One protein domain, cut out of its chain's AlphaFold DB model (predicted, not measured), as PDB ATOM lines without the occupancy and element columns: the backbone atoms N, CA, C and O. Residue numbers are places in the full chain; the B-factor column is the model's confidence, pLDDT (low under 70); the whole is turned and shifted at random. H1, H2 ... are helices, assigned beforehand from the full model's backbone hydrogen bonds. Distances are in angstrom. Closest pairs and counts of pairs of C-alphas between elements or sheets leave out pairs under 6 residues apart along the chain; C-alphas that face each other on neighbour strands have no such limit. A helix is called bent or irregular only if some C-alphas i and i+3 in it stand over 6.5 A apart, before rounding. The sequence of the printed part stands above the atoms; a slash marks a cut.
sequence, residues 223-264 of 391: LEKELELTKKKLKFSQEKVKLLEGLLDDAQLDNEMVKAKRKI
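What this domain is: This is residues 223 to 264 of the 391 residues of an uncharacterized protein of Saccharomycodes ludwigii (UniProt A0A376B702). One long helix, H1, makes the long arm of an L, and a short helix, H2, makes the short arm beyond a tight link at the corner. Nothing folds back to cover H1, and the shape has no core. The printed part has 42 residues with two named helices, H1 then H2, and no named strand; its class is all helix. It is extended, with a radius of gyration of the C-alphas of 15.7 A, and its C-alphas span 45 by 23 by 7 A, an outline only just flat.

Where its parts are: H1 holds residues 223 to 250 and is 40.2 A long from first to last C-alpha. It begins with C-alpha 223 at (28.159, -58.190, -18.715) and ends with C-alpha 250 at (43.138, -20.907, -20.982). After Ala 251 to Asp 254 comes H2, residues 255 to 264, which is 14.2 A long and ends with C-alpha 264 at (52.088, -28.809, -41.425).

How they stand to each other: The link from H1 to H2 is tight, with 4 residues between them. H1 and H2 are apart, with no C-alpha of the one within 8 A of the other. Residues 223 to 247, which belong to H1, stand free. So do residues 259 to 264, which belong to H2. Along H1 the y coordinate of the C-alphas goes from -58.190 at Leu 223 to -20.907 at Asp 250, while along H2 it goes from -21.376 at Asn 255 to -28.809 at Ile 264. In H1 and H2 every O i to N i+4 pair is within hydrogen-bond range, and neither helix is bent.

The domain as a whole: The two C-alphas farthest apart are those of Leu 223 and Glu 256, at 45.1 A. The printed part has no cut. The mean pLDDT of the printed part is 85.6, with 95 for H1 and 65 for H2. Residue 253, residues 255 to 258 and residues 260 to 264 are under 70.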
ATOM      1  N   LEU A 223      28.277 -59.123 -17.595       96.88
ATOM      2  CA  LEU A 223      28.159 -58.190 -18.715       96.88
ATOM      3  C   LEU A 223      27.651 -56.818 -18.266       96.88
ATOM      4  O   LEU A 223      28.121 -55.802 -18.774       96.88
ATOM      5  N   GLU A 224      26.745 -56.764 -17.293       96.88
ATOM      6  CA  GLU A 224      26.271 -55.513 -16.696       96.88
ATOM      7  C   GLU A 224      27.402 -54.760 -15.989       96.88
ATOM      8  O   GLU A 224      27.589 -53.564 -16.236       96.88
ATOM      9  N   LYS A 225      28.227 -55.461 -15.198       96.69
ATOM     10  CA  LYS A 225      29.424 -54.879 -14.563       96.69
ATOM     11  C   LYS A 225      30.428 -54.367 -15.603       96.69
ATOM     12  O   LYS A 225      30.966 -53.265 -15.468       96.69
ATOM     13  N   GLU A 226      30.668 -55.123 -16.674       95.44
ATOM     14  CA  GLU A 226      31.554 -54.701 -17.770       95.44
ATOM     15  C   GLU A 226      31.011 -53.459 -18.506       95.44
ATOM     16  O   GLU A 226      31.754 -52.513 -18.799       95.44
ATOM     17  N   LEU A 227      29.701 -53.412 -18.748       95.94
ATOM     18  CA  LEU A 227      29.011 -52.266 -19.337       95.94
ATOM     19  C   LEU A 227      29.127 -51.028 -18.432       95.94
ATOM     20  O   LEU A 227      29.421 -49.927 -18.902       95.94
ATOM     21  N   GLU A 228      28.972 -51.185 -17.121       97.12
ATOM     22  CA  GLU A 228      29.152 -50.084 -16.174       97.12
ATOM     23  C   GLU A 228      30.595 -49.546 -16.183       97.12
ATOM     24  O   GLU A 228      30.816 -48.331 -16.256       97.12
ATOM     25  N   LEU A 229      31.592 -50.434 -16.194       93.38
ATOM     26  CA  LEU A 229      33.005 -50.055 -16.282       93.38
ATOM     27  C   LEU A 229      33.326 -49.317 -17.585       93.38
ATOM     28  O   LEU A 229      34.055 -48.321 -17.572       93.38
ATOM     29  N   THR A 230      32.787 -49.771 -18.716       95.00
ATOM     30  CA  THR A 230      32.985 -49.092 -20.006       95.00
ATOM     31  C   THR A 230      32.311 -47.720 -20.035       95.00
ATOM     32  O   THR A 230      32.931 -46.763 -20.501       95.00
ATOM     33  N   LYS A 231      31.118 -47.566 -19.442       96.69
ATOM     34  CA  LYS A 231      30.472 -46.253 -19.242       96.69
ATOM     35  C   LYS A 231      31.326 -45.314 -18.388       96.69
ATOM     36  O   LYS A 231      31.492 -44.151 -18.758       96.69
ATOM     37  N   LYS A 232      31.904 -45.796 -17.281       97.00
ATOM     38  CA  LYS A 232      32.814 -45.002 -16.431       97.00
ATOM     39  C   LYS A 232      34.066 -44.568 -17.200       97.00
ATOM     40  O   LYS A 232      34.427 -43.394 -17.163       97.00
ATOM     41  N   LYS A 233      34.684 -45.476 -17.965       95.88
ATOM     42  CA  LYS A 233      35.838 -45.161 -18.830       95.88
ATOM     43  C   LYS A 233      35.497 -44.121 -19.896       95.88
ATOM     44  O   LYS A 233      36.296 -43.218 -20.138       95.88
ATOM     45  N   LEU A 234      34.321 -44.234 -20.510       97.31
ATOM     46  CA  LEU A 234      33.848 -43.268 -21.494       97.31
ATOM     47  C   LEU A 234      33.675 -41.881 -20.863       97.31
ATOM     48  O   LEU A 234      34.222 -40.919 -21.397       97.31
ATOM     49  N   LYS A 235      33.004 -41.786 -19.707       97.00
ATOM     50  CA  LYS A 235      32.852 -40.522 -18.965       97.00
ATOM     51  C   LYS A 235      34.201 -39.903 -18.600       97.00
ATOM     52  O   LYS A 235      34.429 -38.740 -18.899       97.00
ATOM     53  N   PHE A 236      35.126 -40.695 -18.060       97.44
ATOM     54  CA  PHE A 236      36.476 -40.222 -17.745       97.44
ATOM     55  C   PHE A 236      37.211 -39.697 -18.988       97.44
ATOM     56  O   PHE A 236      37.865 -38.658 -18.942       97.44
ATOM     57  N   SER A 237      37.092 -40.388 -20.126       97.19
ATOM     58  CA  SER A 237      37.684 -39.919 -21.382       97.19
ATOM     59  C   SER A 237      37.049 -38.614 -21.865       97.19
ATOM     60  O   SER A 237      37.766 -37.756 -22.374       97.19
ATOM     61  N   GLN A 238      35.734 -38.454 -21.717       96.50
ATOM     62  CA  GLN A 238      35.022 -37.224 -22.069       96.50
ATOM     63  C   GLN A 238      35.446 -36.058 -21.171       96.50
ATOM     64  O   GLN A 238      35.759 -34.985 -21.677       96.50
ATOM     65  N   GLU A 239      35.535 -36.271 -19.860       97.50
ATOM     66  CA  GLU A 239      36.019 -35.265 -18.907       97.50
ATOM     67  C   GLU A 239      37.477 -34.892 -19.167       97.50
ATOM     68  O   GLU A 239      37.825 -33.715 -19.139       97.50
ATOM     69  N   LYS A 240      38.326 -35.870 -19.501       97.38
ATOM     70  CA  LYS A 240      39.711 -35.614 -19.905       97.38
ATOM     71  C   LYS A 240      39.783 -34.743 -21.158       97.38
ATOM     72  O   LYS A 240      40.608 -33.837 -21.205       97.38
ATOM     73  N   VAL A 241      38.956 -35.018 -22.168       96.00
ATOM     74  CA  VAL A 241      38.885 -34.186 -23.380       96.00
ATOM     75  C   VAL A 241      38.410 -32.781 -23.022       96.00
ATOM     76  O   VAL A 241      39.094 -31.829 -23.371       96.00
ATOM     77  N   LYS A 242      37.339 -32.653 -22.235       96.38
ATOM     78  CA  LYS A 242      36.816 -31.363 -21.770       96.38
ATOM     79  C   LYS A 242      37.856 -30.554 -20.984       96.38
ATOM     80  O   LYS A 242      37.954 -29.346 -21.153       96.38
ATOM     81  N   LEU A 243      38.651 -31.211 -20.139       96.94
ATOM     82  CA  LEU A 243      39.738 -30.570 -19.398       96.94
ATOM     83  C   LEU A 243      40.852 -30.094 -20.337       96.94
ATOM     84  O   LEU A 243      41.373 -28.999 -20.164       96.94
ATOM     85  N   LEU A 244      41.223 -30.907 -21.329       93.62
ATOM     86  CA  LEU A 244      42.221 -30.521 -22.326       93.62
ATOM     87  C   LEU A 244      41.730 -29.379 -23.219       93.62
ATOM     88  O   LEU A 244      42.542 -28.541 -23.589       93.62
ATOM     89  N   GLU A 245      40.439 -29.341 -23.548       88.25
ATOM     90  CA  GLU A 245      39.800 -28.220 -24.246       88.25
ATOM     91  C   GLU A 245      39.866 -26.949 -23.395       88.25
ATOM     92  O   GLU A 245      40.398 -25.950 -23.866       88.25
ATOM     93  N   GLY A 246      39.473 -27.015 -22.117       92.50
ATOM     94  CA  GLY A 246      39.581 -25.876 -21.198       92.50
ATOM     95  C   GLY A 246      41.016 -25.361 -21.034       92.50
ATOM     96  O   GLY A 246      41.249 -24.163 -21.104       92.50
ATOM     97  N   LEU A 247      42.006 -26.254 -20.916       90.00
ATOM     98  CA  LEU A 247      43.420 -25.855 -20.870       90.00
ATOM     99  C   LEU A 247      43.909 -25.232 -22.184       90.00
ATOM    100  O   LEU A 247      44.828 -24.414 -22.166       90.00
ATOM    101  N   LEU A 248      43.351 -25.647 -23.323       85.31
ATOM    102  CA  LEU A 248      43.680 -25.063 -24.621       85.31
ATOM    103  C   LEU A 248      43.128 -23.636 -24.728       85.31
ATOM    104  O   LEU A 248      43.832 -22.759 -25.233       85.31
ATOM    105  N   ASP A 249      41.911 -23.424 -24.219       85.75
ATOM    106  CA  ASP A 249      41.254 -22.118 -24.145       85.75
ATOM    107  C   ASP A 249      42.000 -21.177 -23.180       85.75
ATOM    108  O   ASP A 249      42.327 -20.046 -23.550       85.75
ATOM    109  N   ASP A 250      42.370 -21.661 -21.988       86.25
ATOM    110  CA  ASP A 250      43.138 -20.907 -20.982       86.25
ATOM    111  C   ASP A 250      44.534 -20.518 -21.482       86.25
ATOM    112  O   ASP A 250      45.038 -19.433 -21.185       86.25
ATOM    113  N   ALA A 251      45.177 -21.395 -22.259       81.94
ATOM    114  CA  ALA A 251      46.499 -21.138 -22.820       81.94
ATOM    115  C   ALA A 251      46.498 -20.054 -23.908       81.94
ATOM    116  O   ALA A 251      47.578 -19.725 -24.404       81.94
ATOM    117  N   GLN A 252      45.322 -19.539 -24.309       73.50
ATOM    118  CA  GLN A 252      45.146 -18.561 -25.392       73.50
ATOM    119  C   GLN A 252      45.972 -18.923 -26.635       73.50
ATOM    120  O   GLN A 252      46.494 -18.063 -27.345       73.50
ATOM    121  N   LEU A 253      46.150 -20.223 -26.883       68.12
ATOM    122  CA  LEU A 253      46.883 -20.703 -28.039       68.12
ATOM    123  C   LEU A 253      46.025 -20.370 -29.248       68.12
ATOM    124  O   LEU A 253      45.008 -21.026 -29.465       68.12
ATOM    125  N   ASP A 254      46.437 -19.356 -30.016       70.81
ATOM    126  CA  ASP A 254      45.723 -18.929 -31.214       70.81
ATOM    127  C   ASP A 254      45.280 -20.154 -32.010       70.81
ATOM    128  O   ASP A 254      46.094 -20.980 -32.452       70.81
ATOM    129  N   ASN A 255      43.967 -20.280 -32.193       69.00
ATOM    130  CA  ASN A 255      43.377 -21.376 -32.952       69.00
ATOM    131  C   ASN A 255      44.001 -21.472 -34.356       69.00
ATOM    132  O   ASN A 255      44.086 -22.563 -34.922       69.00
ATOM    133  N   GLU A 256      44.498 -20.357 -34.901       65.75
ATOM    134  CA  GLU A 256      45.291 -20.309 -36.130       65.75
ATOM    135  C   GLU A 256      46.674 -20.956 -36.003       65.75
ATOM    136  O   GLU A 256      47.060 -21.700 -36.900       65.75
ATOM    137  N   MET A 257      47.400 -20.772 -34.898       69.12
ATOM    138  CA  MET A 257      48.703 -21.409 -34.679       69.12
ATOM    139  C   MET A 257      48.564 -22.926 -34.471       69.12
ATOM    140  O   MET A 257      49.367 -23.707 -34.995       69.12
ATOM    141  N   VAL A 258      47.523 -23.373 -33.760       67.12
ATOM    142  CA  VAL A 258      47.220 -24.809 -33.611       67.12
ATOM    143  C   VAL A 258      46.791 -25.410 -34.954       67.12
ATOM    144  O   VAL A 258      47.279 -26.483 -35.329       67.12
ATOM    145  N   LYS A 259      45.946 -24.711 -35.728       70.00
ATOM    146  CA  LYS A 259      45.590 -25.106 -37.102       70.00
ATOM    147  C   LYS A 259      46.810 -25.120 -38.023       70.00
ATOM    148  O   LYS A 259      46.946 -26.075 -38.778       70.00
ATOM    149  N   ALA A 260      47.724 -24.156 -37.933       64.38
ATOM    150  CA  ALA A 260      48.955 -24.119 -38.721       64.38
ATOM    151  C   ALA A 260      49.848 -25.328 -38.410       64.38
ATOM    152  O   ALA A 260      50.253 -26.037 -39.329       64.38
ATOM    153  N   LYS A 261      50.061 -25.661 -37.129       64.56
ATOM    154  CA  LYS A 261      50.832 -26.855 -36.736       64.56
ATOM    155  C   LYS A 261      50.173 -28.170 -37.169       64.56
ATOM    156  O   LYS A 261      50.881 -29.069 -37.614       64.56
ATOM    157  N   ARG A 262      48.837 -28.278 -37.115       65.31
ATOM    158  CA  ARG A 262      48.092 -29.444 -37.644       65.31
ATOM    159  C   ARG A 262      48.096 -29.513 -39.178       65.31
ATOM    160  O   ARG A 262      48.047 -30.602 -39.741       65.31
ATOM    161  N   LYS A 263      48.171 -28.373 -39.872       60.69
ATOM    162  CA  LYS A 263      48.248 -28.312 -41.341       60.69
ATOM    163  C   LYS A 263      49.643 -28.696 -41.852       60.69
ATOM    164  O   LYS A 263      49.744 -29.311 -42.906       60.69
ATOM    165  N   ILE A 264      50.703 -28.433 -41.077       56.41
ATOM    166  CA  ILE A 264      52.088 -28.809 -41.425       56.41
ATOM    167  C   ILE A 264      52.300 -30.336 -41.409       56.41
ATOM    168  O   ILE A 264      53.134 -30.846 -42.151       56.41
TER     169      ILE A 264